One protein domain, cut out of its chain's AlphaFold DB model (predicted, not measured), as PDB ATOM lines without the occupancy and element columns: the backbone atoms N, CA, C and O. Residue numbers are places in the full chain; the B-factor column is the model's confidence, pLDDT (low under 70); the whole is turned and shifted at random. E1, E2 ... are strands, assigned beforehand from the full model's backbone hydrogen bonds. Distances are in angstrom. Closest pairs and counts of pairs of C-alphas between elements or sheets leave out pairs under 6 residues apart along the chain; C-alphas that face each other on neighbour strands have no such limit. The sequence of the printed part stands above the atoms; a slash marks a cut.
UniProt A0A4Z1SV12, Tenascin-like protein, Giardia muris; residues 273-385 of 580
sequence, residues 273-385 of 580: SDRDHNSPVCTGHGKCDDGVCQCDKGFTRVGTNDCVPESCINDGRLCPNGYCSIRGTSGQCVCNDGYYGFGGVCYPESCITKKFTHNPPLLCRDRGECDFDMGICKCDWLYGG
ATOM      1  N   SER A 273     254.309 212.981 208.126       75.25
ATOM      2  CA  SER A 273     253.997 213.053 209.554       75.25
ATOM      3  C   SER A 273     254.578 214.303 210.214       75.25
ATOM      4  O   SER A 273     254.169 214.633 211.330       75.25
ATOM      5  N   ASP A 274     255.532 214.967 209.556       66.56
ATOM      6  CA  ASP A 274     256.152 216.190 210.044       66.56
ATOM      7  C   ASP A 274     255.228 217.388 209.782       66.56
ATOM      8  O   ASP A 274     254.931 217.744 208.639       66.56
ATOM      9  N   ARG A 275     254.709 217.968 210.870       57.28
ATOM     10  CA  ARG A 275     253.759 219.090 210.833       57.28
ATOM     11  C   ARG A 275     254.447 220.453 210.888       57.28
ATOM     12  O   ARG A 275     253.749 221.462 210.863       57.28
ATOM     13  N   ASP A 276     255.778 220.495 210.936       59.28
ATOM     14  CA  ASP A 276     256.545 221.745 211.007       59.28
ATOM     15  C   ASP A 276     256.775 222.389 209.624       59.28
ATOM     16  O   ASP A 276     257.561 223.331 209.477       59.28
ATOM     17  N   HIS A 277     256.090 221.905 208.585       65.25
ATOM     18  CA  HIS A 277     256.202 222.398 207.215       65.25
ATOM     19  C   HIS A 277     254.970 223.191 206.774       65.25
ATOM     20  O   HIS A 277     253.852 222.932 207.206       65.25
ATOM     21  N   ASN A 278     255.183 224.133 205.845       66.06
ATOM     22  CA  ASN A 278     254.123 224.970 205.270       66.06
ATOM     23  C   ASN A 278     252.998 224.167 204.598       66.06
ATOM     24  O   ASN A 278     251.908 224.701 204.447       66.06
ATOM     25  N   SER A 279     253.265 222.932 204.165       77.75
ATOM     26  CA  SER A 279     252.251 222.012 203.654       77.75
ATOM     27  C   SER A 279     252.643 220.573 204.007       77.75
ATOM     28  O   SER A 279     253.822 220.216 203.896       77.75
ATOM     29  N   PRO A 280     251.685 219.725 204.417       85.62
ATOM     30  CA  PRO A 280     251.962 218.340 204.781       85.62
ATOM     31  C   PRO A 280     252.168 217.438 203.552       85.62
ATOM     32  O   PRO A 280     252.663 216.323 203.689       85.62
ATOM     33  N   VAL A 281     251.814 217.885 202.342       90.19
ATOM     34  CA  VAL A 281     251.991 217.101 201.111       90.19
ATOM     35  C   VAL A 281     253.413 217.261 200.597       90.19
ATOM     36  O   VAL A 281     253.827 218.375 200.278       90.19
ATOM     37  N   CYS A 282     254.161 216.161 200.480       90.62
ATOM     38  CA  CYS A 282     255.537 216.183 199.970       90.62
ATOM     39  C   CYS A 282     256.423 217.231 200.657       90.62
ATOM     40  O   CYS A 282     257.225 217.888 199.988       90.62
ATOM     41  N   THR A 283     256.193 217.437 201.963       87.25
ATOM     42  CA  THR A 283     256.835 218.461 202.812       87.25
ATOM     43  C   THR A 283     256.812 219.878 202.213       87.25
ATOM     44  O   THR A 283     257.680 220.697 202.508       87.25
ATOM     45  N   GLY A 284     255.839 220.173 201.342       88.00
ATOM     46  CA  GLY A 284     255.696 221.443 200.625       88.00
ATOM     47  C   GLY A 284     256.685 221.663 199.473       88.00
ATOM     48  O   GLY A 284     256.719 222.755 198.908       88.00
ATOM     49  N   HIS A 285     257.484 220.655 199.116       89.81
ATOM     50  CA  HIS A 285     258.583 220.757 198.146       89.81
ATOM     51  C   HIS A 285     258.516 219.688 197.053       89.81
ATOM     52  O   HIS A 285     259.532 219.158 196.586       89.81
ATOM     53  N   GLY A 286     257.298 219.333 196.659       90.50
ATOM     54  CA  GLY A 286     257.059 218.403 195.574       90.50
ATOM     55  C   GLY A 286     255.582 218.212 195.279       90.50
ATOM     56  O   GLY A 286     254.705 218.795 195.913       90.50
ATOM     57  N   LYS A 287     255.311 217.347 194.304       92.31
ATOM     58  CA  LYS A 287     253.960 216.959 193.905       92.31
ATOM     59  C   LYS A 287     253.750 215.467 194.122       92.31
ATOM     60  O   LYS A 287     254.580 214.666 193.701       92.31
ATOM     61  N   CYS A 288     252.620 215.093 194.717       92.69
ATOM     62  CA  CYS A 288     252.221 213.692 194.797       92.69
ATOM     63  C   CYS A 288     251.811 213.183 193.406       92.69
ATOM     64  O   CYS A 288     250.902 213.738 192.782       92.69
ATOM     65  N   ASP A 289     252.483 212.142 192.922       91.69
ATOM     66  CA  ASP A 289     252.188 211.459 191.663       91.69
ATOM     67  C   ASP A 289     252.182 209.946 191.912       91.69
ATOM     68  O   ASP A 289     253.180 209.384 192.363       91.69
ATOM     69  N   ASP A 290     251.039 209.301 191.676       88.75
ATOM     70  CA  ASP A 290     250.827 207.859 191.894       88.75
ATOM     71  C   ASP A 290     251.270 207.362 193.293       88.75
ATOM     72  O   ASP A 290     251.936 206.340 193.452       88.75
ATOM     73  N   GLY A 291     250.944 208.137 194.334       88.81
ATOM     74  CA  GLY A 291     251.277 207.804 195.723       88.81
ATOM     75  C   GLY A 291     252.748 208.007 196.106       88.81
ATOM     76  O   GLY A 291     253.147 207.586 197.195       88.81
ATOM     77  N   VAL A 292     253.546 208.655 195.248       92.06
ATOM     78  CA  VAL A 292     254.960 208.965 195.486       92.06
ATOM     79  C   VAL A 292     255.239 210.445 195.230       92.06
ATOM     80  O   VAL A 292     254.826 211.017 194.222       92.06
ATOM     81  N   CYS A 293     256.001 211.075 196.117       93.50
ATOM     82  CA  CYS A 293     256.413 212.460 195.940       93.50
ATOM     83  C   CYS A 293     257.454 212.637 194.824       93.50
ATOM     84  O   CYS A 293     258.544 212.057 194.848       93.50
ATOM     85  N   GLN A 294     257.121 213.487 193.858       95.12
ATOM     86  CA  GLN A 294     258.027 214.018 192.845       95.12
ATOM     87  C   GLN A 294     258.577 215.349 193.356       95.12
ATOM     88  O   GLN A 294     257.859 216.348 193.372       95.12
ATOM     89  N   CYS A 295     259.824 215.343 193.823       93.44
ATOM     90  CA  CYS A 295     260.413 216.496 194.496       93.44
ATOM     91  C   CYS A 295     260.852 217.598 193.531       93.44
ATOM     92  O   CYS A 295     261.297 217.332 192.409       93.44
ATOM     93  N   ASP A 296     260.770 218.834 194.010       92.94
ATOM     94  CA  ASP A 296     261.281 220.005 193.317       92.94
ATOM     95  C   ASP A 296     262.808 219.954 193.174       92.94
ATOM     96  O   ASP A 296     263.527 219.228 193.866       92.94
ATOM     97  N   LYS A 297     263.347 220.761 192.260       91.12
ATOM     98  CA  LYS A 297     264.794 220.830 192.040       91.12
ATOM     99  C   LYS A 297     265.527 221.270 193.319       91.12
ATOM    100  O   LYS A 297     265.219 222.323 193.867       91.12
ATOM    101  N   GLY A 298     266.566 220.525 193.706       88.44
ATOM    102  CA  GLY A 298     267.346 220.768 194.931       88.44
ATOM    103  C   GLY A 298     266.821 220.009 196.154       88.44
ATOM    104  O   GLY A 298     267.389 220.132 197.242       88.44
ATOM    105  N   PHE A 299     265.767 219.212 195.967       91.50
ATOM    106  CA  PHE A 299     265.208 218.317 196.964       91.50
ATOM    107  C   PHE A 299     265.346 216.869 196.507       91.50
ATOM    108  O   PHE A 299     265.277 216.544 195.321       91.50
ATOM    109  N   THR A 300     265.523 215.980 197.472       91.31
ATOM    110  CA  THR A 300     265.611 214.539 197.262       91.31
ATOM    111  C   THR A 300     264.523 213.845 198.065       91.31
ATOM    112  O   THR A 300     264.239 214.214 199.203       91.31
ATOM    113  N   ARG A 301     263.917 212.817 197.467       91.75
ATOM    114  CA  ARG A 301     262.872 212.038 198.126       91.75
ATOM    115  C   ARG A 301     263.469 211.127 199.198       91.75
ATOM    116  O   ARG A 301     264.344 210.313 198.895       91.75
ATOM    117  N   VAL A 302     262.932 211.195 200.409       87.31
ATOM    118  CA  VAL A 302     263.168 210.230 201.488       87.31
ATOM    119  C   VAL A 302     261.854 209.492 201.738       87.31
ATOM    120  O   VAL A 302     260.817 210.103 201.962       87.31
ATOM    121  N   GLY A 303     261.864 208.162 201.612       83.81
ATOM    122  CA  GLY A 303     260.624 207.377 201.649       83.81
ATOM    123  C   GLY A 303     259.718 207.632 200.434       83.81
ATOM    124  O   GLY A 303     260.196 207.684 199.294       83.81
ATOM    125  N   THR A 304     258.407 207.733 200.673       83.06
ATOM    126  CA  THR A 304     257.385 208.024 199.646       83.06
ATOM    127  C   THR A 304     256.783 209.423 199.773       83.06
ATOM    128  O   THR A 304     256.300 209.941 198.768       83.06
ATOM    129  N   ASN A 305     256.844 210.026 200.963       87.50
ATOM    130  CA  ASN A 305     256.127 211.241 201.361       87.50
ATOM    131  C   ASN A 305     257.007 212.471 201.603       87.50
ATOM    132  O   ASN A 305     256.451 213.562 201.627       87.50
ATOM    133  N   ASP A 306     258.326 212.339 201.769       88.38
ATOM    134  CA  ASP A 306     259.157 213.480 202.169       88.38
ATOM    135  C   ASP A 306     260.087 213.939 201.046       88.38
ATOM    136  O   ASP A 306     260.821 213.143 200.451       88.38
ATOM    137  N   CYS A 307     260.089 215.247 200.783       90.62
ATOM    138  CA  CYS A 307     261.039 215.919 199.905       90.62
ATOM    139  C   CYS A 307     261.939 216.825 200.742       90.62
ATOM    140  O   CYS A 307     261.561 217.924 201.147       90.62
ATOM    141  N   VAL A 308     263.163 216.366 200.995       89.25
ATOM    142  CA  VAL A 308     264.117 217.064 201.865       89.25
ATOM    143  C   VAL A 308     265.208 217.749 201.040       89.25
ATOM    144  O   VAL A 308     265.610 217.211 200.005       89.25
ATOM    145  N   PRO A 309     265.720 218.917 201.465       90.38
ATOM    146  CA  PRO A 309     266.838 219.575 200.797       90.38
ATOM    147  C   PRO A 309     268.053 218.652 200.668       90.38
ATOM    148  O   PRO A 309     268.435 217.982 201.629       90.38
ATOM    149  N   GLU A 310     268.718 218.665 199.511       89.06
ATOM    150  CA  GLU A 310     269.944 217.878 199.279       89.06
ATOM    151  C   GLU A 310     271.045 218.190 200.309       89.06
ATOM    152  O   GLU A 310     271.813 217.308 200.684       89.06
ATOM    153  N   SER A 311     271.080 219.420 200.837       86.75
ATOM    154  CA  SER A 311     272.017 219.852 201.885       86.75
ATOM    155  C   SER A 311     271.842 219.141 203.232       86.75
ATOM    156  O   SER A 311     272.721 219.237 204.085       86.75
ATOM    157  N   CYS A 312     270.726 218.441 203.441       87.88
ATOM    158  CA  CYS A 312     270.473 217.640 204.638       87.88
ATOM    159  C   CYS A 312     270.889 216.168 204.485       87.88
ATOM    160  O   CYS A 312     270.785 215.397 205.444       87.88
ATOM    161  N   ILE A 313     271.348 215.752 203.301       87.94
ATOM    162  CA  ILE A 313     271.769 214.376 203.039       87.94
ATOM    163  C   ILE A 313     273.295 214.300 203.107       87.94
ATOM    164  O   ILE A 313     273.995 214.844 202.258       87.94
ATOM    165  N   ASN A 314     273.809 213.573 204.099       83.94
ATOM    166  CA  ASN A 314     275.238 213.319 204.279       83.94
ATOM    167  C   ASN A 314     275.505 211.823 204.085       83.94
ATOM    168  O   ASN A 314     274.885 210.997 204.755       83.94
ATOM    169  N   ASP A 315     276.381 211.469 203.142       79.94
ATOM    170  CA  ASP A 315     276.713 210.078 202.785       79.94
ATOM    171  C   ASP A 315     275.479 209.173 202.578       79.94
ATOM    172  O   ASP A 315     275.436 208.006 202.972       79.94
ATOM    173  N   GLY A 316     274.434 209.729 201.955       81.38
ATOM    174  CA  GLY A 316     273.187 209.018 201.649       81.38
ATOM    175  C   GLY A 316     272.229 208.847 202.832       81.38
ATOM    176  O   GLY A 316     271.215 208.165 202.689       81.38
ATOM    177  N   ARG A 317     272.510 209.460 203.987       83.38
ATOM    178  CA  ARG A 317     271.636 209.460 205.167       83.38
ATOM    179  C   ARG A 317     271.128 210.869 205.475       83.38
ATOM    180  O   ARG A 317     271.877 211.840 205.400       83.38
ATOM    181  N   LEU A 318     269.853 210.968 205.847       87.19
ATOM    182  CA  LEU A 318     269.227 212.216 206.288       87.19
ATOM    183  C   LEU A 318     269.746 212.585 207.683       87.19
ATOM    184  O   LEU A 318     269.512 211.820 208.613       87.19
ATOM    185  N   CYS A 319     270.467 213.708 207.795       87.62
ATOM    186  CA  CYS A 319     271.048 214.277 209.023       87.62
ATOM    187  C   CYS A 319     271.313 213.251 210.149       87.62
ATOM    188  O   CYS A 319     270.598 213.259 211.151       87.62
ATOM    189  N   PRO A 320     272.314 212.360 210.012       86.50
ATOM    190  CA  PRO A 320     272.620 211.369 211.044       86.50
ATOM    191  C   PRO A 320     272.796 212.036 212.409       86.50
ATOM    192  O   PRO A 320     273.564 212.989 212.522       86.50
ATOM    193  N   ASN A 321     272.094 211.538 213.430       89.00
ATOM    194  CA  ASN A 321     272.108 212.087 214.793       89.00
ATOM    195  C   ASN A 321     271.657 213.555 214.911       89.00
ATOM    196  O   ASN A 321     272.058 214.292 215.817       89.00
ATOM    197  N   GLY A 322     270.786 213.971 214.001       89.44
ATOM    198  CA  GLY A 322     270.104 215.251 214.028       89.44
ATOM    199  C   GLY A 322     268.775 215.176 213.290       89.44
ATOM    200  O   GLY A 322     268.262 214.097 212.989       89.44
ATOM    201  N   TYR A 323     268.233 216.341 212.976       87.62
ATOM    202  CA  TYR A 323     267.068 216.497 212.115       87.62
ATOM    203  C   TYR A 323     267.325 217.603 211.090       87.62
ATOM    204  O   TYR A 323     268.161 218.489 211.292       87.62
ATOM    205  N   CYS A 324     266.639 217.538 209.950       86.44
ATOM    206  CA  CYS A 324     266.746 218.562 208.918       86.44
ATOM    207  C   CYS A 324     265.790 219.708 209.247       86.44
ATOM    208  O   CYS A 324     264.577 219.533 209.210       86.44
ATOM    209  N   SER A 325     266.322 220.891 209.544       85.75
ATOM    210  CA  SER A 325     265.505 222.098 209.664       85.75
ATOM    211  C   SER A 325     265.404 222.771 208.299       85.75
ATOM    212  O   SER A 325     266.418 223.194 207.734       85.75
ATOM    213  N   ILE A 326     264.186 222.856 207.765       77.75
ATOM    214  CA  ILE A 326     263.902 223.460 206.461       77.75
ATOM    215  C   ILE A 326     263.471 224.917 206.661       77.75
ATOM    216  O   ILE A 326     262.578 225.216 207.452       77.75
ATOM    217  N   ARG A 327     264.101 225.843 205.932       74.88
ATOM    218  CA  ARG A 327     263.698 227.253 205.841       74.88
ATOM    219  C   ARG A 327     263.644 227.675 204.376       74.88
ATOM    220  O   ARG A 327     264.683 227.884 203.739       74.88
ATOM    221  N   GLY A 328     262.429 227.816 203.847       73.56
ATOM    222  CA  GLY A 328     262.205 228.121 202.434       73.56
ATOM    223  C   GLY A 328     262.774 227.015 201.543       73.56
ATOM    224  O   GLY A 328     262.411 225.860 201.694       73.56
ATOM    225  N   THR A 329     263.698 227.351 200.641       72.69
ATOM    226  CA  THR A 329     264.334 226.380 199.727       72.69
ATOM    227  C   THR A 329     265.658 225.811 200.248       72.69
ATOM    228  O   THR A 329     266.409 225.210 199.482       72.69
ATOM    229  N   SER A 330     266.015 226.071 201.508       76.06
ATOM    230  CA  SER A 330     267.295 225.659 202.095       76.06
ATOM    231  C   SER A 330     267.082 224.826 203.353       76.06
ATOM    232  O   SER A 330     266.161 225.094 204.122       76.06
ATOM    233  N   GLY A 331     267.937 223.825 203.560       82.88
ATOM    234  CA  GLY A 331     267.915 222.975 204.748       82.88
ATOM    235  C   GLY A 331     269.258 222.963 205.457       82.88
ATOM    236  O   GLY A 331     270.307 222.968 204.807       82.88
ATOM    237  N   GLN A 332     269.226 222.921 206.784       87.38
ATOM    238  CA  GLN A 332     270.412 222.724 207.610       87.38
ATOM    239  C   GLN A 332     270.164 221.595 208.609       87.38
ATOM    240  O   GLN A 332     269.132 221.569 209.278       87.38
ATOM    241  N   CYS A 333     271.135 220.688 208.747       88.88
ATOM    242  CA  CYS A 333     271.109 219.704 209.823       88.88
ATOM    243  C   CYS A 333     271.295 220.399 211.174       88.88
ATOM    244  O   CYS A 333     272.303 221.073 211.412       88.88
ATOM    245  N   VAL A 334     270.317 220.212 212.050       90.25
ATOM    246  CA  VAL A 334     270.380 220.595 213.455       90.25
ATOM    247  C   VAL A 334     270.687 219.336 214.247       90.25
ATOM    248  O   VAL A 334     269.978 218.338 214.141       90.25
ATOM    249  N   CYS A 335     271.784 219.362 214.994       92.94
ATOM    250  CA  CYS A 335     272.252 218.199 215.734       92.94
ATOM    251  C   CYS A 335     271.465 218.009 217.028       92.94
ATOM    252  O   CYS A 335     271.086 218.988 217.671       92.94
ATOM    253  N   ASN A 336     271.247 216.748 217.402       92.44
ATOM    254  CA  ASN A 336     270.643 216.405 218.683       92.44
ATOM    255  C   ASN A 336     271.570 216.793 219.846       92.44
ATOM    256  O   ASN A 336     272.779 216.974 219.669       92.44
ATOM    257  N   ASP A 337     271.015 216.870 221.054       93.81
ATOM    258  CA  ASP A 337     271.802 217.120 222.263       93.81
ATOM    259  C   ASP A 337     272.938 216.093 222.414       93.81
ATOM    260  O   ASP A 337     272.755 214.893 222.205       93.81
ATOM    261  N   GLY A 338     274.130 216.574 222.777       92.44
ATOM    262  CA  GLY A 338     275.340 215.750 222.858       92.44
ATOM    263  C   GLY A 338     276.077 215.561 221.528       92.44
ATOM    264  O   GLY A 338     277.078 214.841 221.493       92.44
ATOM    265  N   TYR A 339     275.640 216.228 220.454       95.06
ATOM    266  CA  TYR A 339     276.320 216.244 219.160       95.06
ATOM    267  C   TYR A 339     276.744 217.659 218.748       95.06
ATOM    268  O   TYR A 339     276.028 218.642 218.922       95.06
ATOM    269  N   TYR A 340     277.921 217.755 218.139       93.50
ATOM    270  CA  TYR A 340     278.500 218.977 217.598       93.50
ATOM    271  C   TYR A 340     278.406 218.991 216.070       93.50
ATOM    272  O   TYR A 340     278.914 218.094 215.396       93.50
ATOM    273  N   GLY A 341     277.789 220.036 215.520       91.38
ATOM    274  CA  GLY A 341     277.645 220.215 214.077       91.38
ATOM    275  C   GLY A 341     278.877 220.840 213.421       91.38
ATOM    276  O   GLY A 341     279.298 221.934 213.803       91.38
ATOM    277  N   PHE A 342     279.413 220.196 212.385       89.81
ATOM    278  CA  PHE A 342     280.421 220.775 211.492       89.81
ATOM    279  C   PHE A 342     280.203 220.292 210.054       89.81
ATOM    280  O   PHE A 342     280.077 219.097 209.809       89.81
ATOM    281  N   GLY A 343     280.152 221.217 209.090       82.44
ATOM    282  CA  GLY A 343     280.022 220.869 207.668       82.44
ATOM    283  C   GLY A 343     278.753 220.083 207.308       82.44
ATOM    284  O   GLY A 343     278.783 219.318 206.356       82.44
ATOM    285  N   GLY A 344     277.667 220.239 208.075       79.62
ATOM    286  CA  GLY A 344     276.425 219.476 207.888       79.62
ATOM    287  C   GLY A 344     276.399 218.113 208.587       79.62
ATOM    288  O   GLY A 344     275.358 217.466 208.585       79.62
ATOM    289  N   VAL A 345     277.496 217.706 209.234       87.44
ATOM    290  CA  VAL A 345     277.625 216.432 209.956       87.44
ATOM    291  C   VAL A 345     277.542 216.665 211.464       87.44
ATOM    292  O   VAL A 345     278.144 217.606 211.987       87.44
ATOM    293  N   CYS A 346     276.815 215.797 212.167       92.31
ATOM    294  CA  CYS A 346     276.678 215.819 213.621       92.31
ATOM    295  C   CYS A 346     277.622 214.799 214.268       92.31
ATOM    296  O   CYS A 346     277.408 213.591 214.188       92.31
ATOM    297  N   TYR A 347     278.679 215.296 214.906       93.44
ATOM    298  CA  TYR A 347     279.717 214.503 215.564       93.44
ATOM    299  C   TYR A 347     279.391 214.310 217.050       93.44
ATOM    300  O   TYR A 347     279.137 215.313 217.717       93.44
ATOM    301  N   PRO A 348     279.450 213.091 217.617       95.12
ATOM    302  CA  PRO A 348     279.245 212.897 219.053       95.12
ATOM    303  C   PRO A 348     280.277 213.682 219.862       95.12
ATOM    304  O   PRO A 348     281.481 213.505 219.667       95.12
ATOM    305  N   GLU A 349     279.837 214.532 220.791       95.06
ATOM    306  CA  GLU A 349     280.759 215.353 221.586       95.06
ATOM    307  C   GLU A 349     281.699 214.508 222.450       95.06
ATOM    308  O   GLU A 349     282.854 214.886 222.637       95.06
ATOM    309  N   SER A 350     281.241 213.339 222.901       93.94
ATOM    310  CA  SER A 350     282.031 212.364 223.661       93.94
ATOM    311  C   SER A 350     283.234 211.811 222.894       93.94
ATOM    312  O   SER A 350     284.227 211.446 223.515       93.94
ATOM    313  N   CYS A 351     283.175 211.774 221.559       95.75
ATOM    314  CA  CYS A 351     284.292 211.342 220.722       95.75
ATOM    315  C   CYS A 351     285.271 212.479 220.396       95.75
ATOM    316  O   CYS A 351     286.384 212.214 219.934       95.75
ATOM    317  N   ILE A 352     284.874 213.745 220.564       95.75
ATOM    318  CA  ILE A 352     285.668 214.892 220.112       95.75
ATOM    319  C   ILE A 352     286.784 215.186 221.107       95.75
ATOM    320  O   ILE A 352     286.561 215.621 222.232       95.75
ATOM    321  N   THR A 353     288.015 215.062 220.630       95.19
ATOM    322  CA  THR A 353     289.225 215.342 221.420       95.19
ATOM    323  C   THR A 353     289.803 216.717 221.120       95.19
ATOM    324  O   THR A 353     290.460 217.322 221.969       95.19
ATOM    325  N   LYS A 354     289.534 217.255 219.923       95.25
ATOM    326  CA  LYS A 354     289.912 218.618 219.544       95.25
ATOM    327  C   LYS A 354     288.980 219.182 218.475       95.25
ATOM    328  O   LYS A 354     288.742 218.542 217.457       95.25
ATOM    329  N   LYS A 355     288.498 220.411 218.677       94.94
ATOM    330  CA  LYS A 355     287.719 221.168 217.680       94.94
ATOM    331  C   LYS A 355     288.653 222.071 216.862       94.94
ATOM    332  O   LYS A 355     289.616 222.621 217.401       94.94
ATOM    333  N   PHE A 356     288.358 222.245 215.576       92.44
ATOM    334  CA  PHE A 356     289.057 223.178 214.688       92.44
ATOM    335  C   PHE A 356     288.057 224.146 214.055       92.44
ATOM    336  O   PHE A 356     286.886 223.825 213.900       92.44
ATOM    337  N   THR A 357     288.517 225.338 213.675       88.81
ATOM    338  CA  THR A 357     287.640 226.376 213.104       88.81
ATOM    339  C   THR A 357     287.245 226.088 211.653       88.81
ATOM    340  O   THR A 357     286.150 226.445 211.232       88.81
ATOM    341  N   HIS A 358     288.135 225.458 210.883       91.62
ATOM    342  CA  HIS A 358     287.967 225.265 209.435       91.62
ATOM    343  C   HIS A 358     288.092 223.807 208.985       91.62
ATOM    344  O   HIS A 358     287.962 223.534 207.798       91.62
ATOM    345  N   ASN A 359     288.336 222.882 209.915       92.44
ATOM    346  CA  ASN A 359     288.501 221.460 209.630       92.44
ATOM    347  C   ASN A 359     287.537 220.637 210.497       92.44
ATOM    348  O   ASN A 359     287.186 221.098 211.588       92.44
ATOM    349  N   PRO A 360     287.165 219.420 210.059       92.19
ATOM    350  CA  PRO A 360     286.430 218.477 210.895       92.19
ATOM    351  C   PRO A 360     287.125 218.248 212.247       92.19
ATOM    352  O   PRO A 360     288.358 218.296 212.303       92.19
ATOM    353  N   PRO A 361     286.370 218.016 213.338       94.88
ATOM    354  CA  PRO A 361     286.950 217.772 214.655       94.88
ATOM    355  C   PRO A 361     287.815 216.502 214.675       94.88
ATOM    356  O   PRO A 361     287.529 215.529 213.981       94.88
ATOM    357  N   LEU A 362     288.854 216.496 215.518       95.75
ATOM    358  CA  LEU A 362     289.650 215.303 215.802       95.75
ATOM    359  C   LEU A 362     288.850 214.372 216.713       95.75
ATOM    360  O   LEU A 362     288.521 214.749 217.846       95.75
ATOM    361  N   LEU A 363     288.574 213.162 216.244       95.75
ATOM    362  CA  LEU A 363     287.855 212.143 217.005       95.75
ATOM    363  C   LEU A 363     288.839 211.138 217.601       95.75
ATOM    364  O   LEU A 363     289.830 210.807 216.955       95.75
ATOM    365  N   CYS A 364     288.579 210.674 218.827       96.19
ATOM    366  CA  CYS A 364     289.281 209.540 219.448       96.19
ATOM    367  C   CYS A 364     290.822 209.625 219.381       96.19
ATOM    368  O   CYS A 364     291.505 208.618 219.226       96.19
ATOM    369  N   ARG A 365     291.367 210.854 219.416       93.56
ATOM    370  CA  ARG A 365     292.796 211.195 219.294       93.56
ATOM    371  C   ARG A 365     293.496 210.605 218.064       93.56
ATOM    372  O   ARG A 365     294.717 210.496 218.092       93.56
ATOM    373  N   ASP A 366     292.750 210.272 217.009       93.88
ATOM    374  CA  ASP A 366     293.263 209.562 215.823       93.88
ATOM    375  C   ASP A 366     293.854 208.174 216.150       93.88
ATOM    376  O   ASP A 366     294.779 207.701 215.499       93.88
ATOM    377  N   ARG A 367     293.356 207.550 217.225       93.94
ATOM    378  CA  ARG A 367     293.810 206.264 217.785       93.94
ATOM    379  C   ARG A 367     292.650 205.276 217.931       93.94
ATOM    380  O   ARG A 367     292.597 204.478 218.870       93.94
ATOM    381  N   GLY A 368     291.658 205.420 217.063       92.94
ATOM    382  CA  GLY A 368     290.445 204.623 217.058       92.94
ATOM    383  C   GLY A 368     289.348 205.236 216.200       92.94
ATOM    384  O   GLY A 368     289.453 206.363 215.711       92.94
ATOM    385  N   GLU A 369     288.254 204.497 216.068       94.88
ATOM    386  CA  GLU A 369     287.080 204.901 215.299       94.88
ATOM    387  C   GLU A 369     285.931 205.290 216.233       94.88
ATOM    388  O   GLU A 369     285.587 204.559 217.162       94.88
ATOM    389  N   CYS A 370     285.299 206.439 215.991       94.25
ATOM    390  CA  CYS A 370     284.103 206.819 216.736       94.25
ATOM    391  C   CYS A 370     282.885 206.059 216.200       94.25
ATOM    392  O   CYS A 370     282.562 206.146 215.015       94.25
ATOM    393  N   ASP A 371     282.171 205.367 217.080       93.31
ATOM    394  CA  ASP A 371     280.823 204.897 216.793       93.31
ATOM    395  C   ASP A 371     279.852 206.078 216.922       93.31
ATOM    396  O   ASP A 371     279.609 206.568 218.026       93.31
ATOM    397  N   PHE A 372     279.338 206.568 215.791       89.50
ATOM    398  CA  PHE A 372     278.510 207.776 215.752       89.50
ATOM    399  C   PHE A 372     277.162 207.605 216.450       89.50
ATOM    400  O   PHE A 372     276.641 208.591 216.949       89.50
ATOM    401  N   ASP A 373     276.610 206.393 216.491       87.19
ATOM    402  CA  ASP A 373     275.289 206.150 217.073       87.19
ATOM    403  C   ASP A 373     275.392 205.960 218.592       87.19
ATOM    404  O   ASP A 373     274.544 206.430 219.353       87.19
ATOM    405  N   MET A 374     276.451 205.285 219.057       88.94
ATOM    406  CA  MET A 374     276.685 205.070 220.491       88.94
ATOM    407  C   MET A 374     277.449 206.221 221.160       88.94
ATOM    408  O   MET A 374     277.415 206.337 222.385       88.94
ATOM    409  N   GLY A 375     278.161 207.046 220.389       91.25
ATOM    410  CA  GLY A 375     279.042 208.093 220.904       91.25
ATOM    411  C   GLY A 375     280.240 207.538 221.681       91.25
ATOM    412  O   GLY A 375     280.648 208.125 222.684       91.25
ATOM    413  N   ILE A 376     280.779 206.389 221.265       92.94
ATOM    414  CA  ILE A 376     281.874 205.690 221.956       92.94
ATOM    415  C   ILE A 376     283.040 205.492 220.991       92.94
ATOM    416  O   ILE A 376     282.855 205.024 219.868       92.94
ATOM    417  N   CYS A 377     284.254 205.797 221.447       95.81
ATOM    418  CA  CYS A 377     285.467 205.489 220.704       95.81
ATOM    419  C   CYS A 377     285.806 203.996 220.792       95.81
ATOM    420  O   CYS A 377     286.042 203.451 221.872       95.81
ATOM    421  N   LYS A 378     285.868 203.334 219.637       95.56
ATOM    422  CA  LYS A 378     286.471 202.012 219.466       95.56
ATOM    423  C   LYS A 378     287.966 202.215 219.264       95.56
ATOM    424  O   LYS A 378     288.415 202.466 218.151       95.56
ATOM    425  N   CYS A 379     288.706 202.180 220.366       94.50
ATOM    426  CA  CYS A 379     290.145 202.406 220.347       94.50
ATOM    427  C   CYS A 379     290.893 201.289 219.631       94.50
ATOM    428  O   CYS A 379     290.521 200.115 219.730       94.50
ATOM    429  N   ASP A 380     291.980 201.665 218.964       91.44
ATOM    430  CA  ASP A 380     292.963 200.707 218.486       91.44
ATOM    431  C   ASP A 380     293.526 199.932 219.677       91.44
ATOM    432  O   ASP A 380     293.571 200.422 220.803       91.44
ATOM    433  N   TRP A 381     293.985 198.712 219.427       86.56
ATOM    434  CA  TRP A 381     294.291 197.732 220.470       86.56
ATOM    435  C   TRP A 381     295.331 198.198 221.522       86.56
ATOM    436  O   TRP A 381     295.303 197.728 222.661       86.56
ATOM    437  N   LEU A 382     296.230 199.125 221.155       88.69
ATOM    438  CA  LEU A 382     297.226 199.747 222.043       88.69
ATOM    439  C   LEU A 382     296.644 200.780 223.005       88.69
ATOM    440  O   LEU A 382     297.288 201.146 223.987       88.69
ATOM    441  N   TYR A 383     295.465 201.298 222.703       93.25
ATOM    442  CA  TYR A 383     294.887 202.444 223.376       93.25
ATOM    443  C   TYR A 383     293.576 202.062 224.057       93.25
ATOM    444  O   TYR A 383     292.940 201.047 223.775       93.25
ATOM    445  N   GLY A 384     293.188 202.880 225.019       90.88
ATOM    446  CA  GLY A 384     291.995 202.685 225.819       90.88
ATOM    447  C   GLY A 384     291.506 203.996 226.414       90.88
ATOM    448  O   GLY A 384     292.004 205.081 226.108       90.88
ATOM    449  N   GLY A 385     290.503 203.882 227.277       89.19
ATOM    450  CA  GLY A 385     289.794 205.039 227.810       89.19
ATOM    451  C   GLY A 385     288.662 205.497 226.889       89.19
ATOM    452  O   GLY A 385     288.389 204.895 225.853       89.19
TER     453      GLY A 385
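This is residues 273 to 385 of the 580 residues of the protein "Tenascin-like protein" of Giardia muris (UniProt A0A4Z1SV12). Small two-stranded hairpins are strung one after another in a rod, E1 and E2 at one end, then E3 and E4, the longer E5 and E6, E7 and E8, and E10 and E11 toward the other end. No broad sheet joins them; the short strand E9 and the loop after it come between the last two hairpins. The printed part has 113 residues, with no named helix and eleven named strands, E1 to E11 in order; each of the five sheets is one antiparallel pair. The class is all strand, though under half of the residues, 47 of 113, are in named elements. The whole is loose, with a radius of gyration of the C-alphas of 17.2 A, and spans 56 by 27 by 22 A.

Begin at Ser 273 and pass residues 273 to 285, which hold no named element. Find C-alpha 286 at (257.059, 218.403, 195.574), where E1, residues 286 to 289, begins; E2 follows at residues 292 to 295. Next come E3, residues 299 to 302, and E4, residues 306 to 309. At C-alpha 322, (270.104, 215.251, 214.028), E5 sets out, residues 322 to 327, 15.9 A long; E6, residues 330 to 335, is 16.3 A. Then read E7, residues 339 to 342, E8, residues 345 to 348, and E9, residues 352 to 354. E10 is residues 368 to 371, and E11, residues 376 to 379, ends at C-alpha 379, (290.145, 202.406, 220.347).

In the hairpin E1 and E2, look for N 287 and O 294, 2.9 A apart and within hydrogen-bond range. The closest C-alphas of E2 and E4 are those of Cys 295 and Cys 307, at 5.5 A. In the hairpin E3 and E4, N 300 and O 308 are 2.8 A apart. The closest C-alphas of E4 and E6, those of Pro 309 and Gly 331, are 5.3 A apart. The hairpin E5 and E6 runs antiparallel at 152 degrees, with N 325 and O 332 at 2.9 A. The closest C-alphas of E6 and E8, those of Cys 335 and Cys 346, are 5.5 A apart. In the hairpin E7 and E8, N 340 and O 347 are 2.8 A apart. E8 and E9 meet only through their link. E9 pairs with no named strand, but residues 352 to 354 pair antiparallel with residues 362 to 363. E9 and E10 are apart. In the hairpin E10 and E11, N 378 and O 369 are 2.8 A apart.

The two C-alphas farthest apart are those of Asp 290 and Leu 382, at 55.9 A. The printed part has no cut. The links E4 to E5, 12 residues, and E9 to E10, 13 residues, are long. Mean pLDDT of the printed part is 88.3; look to residues 274 to 278 for values under 70.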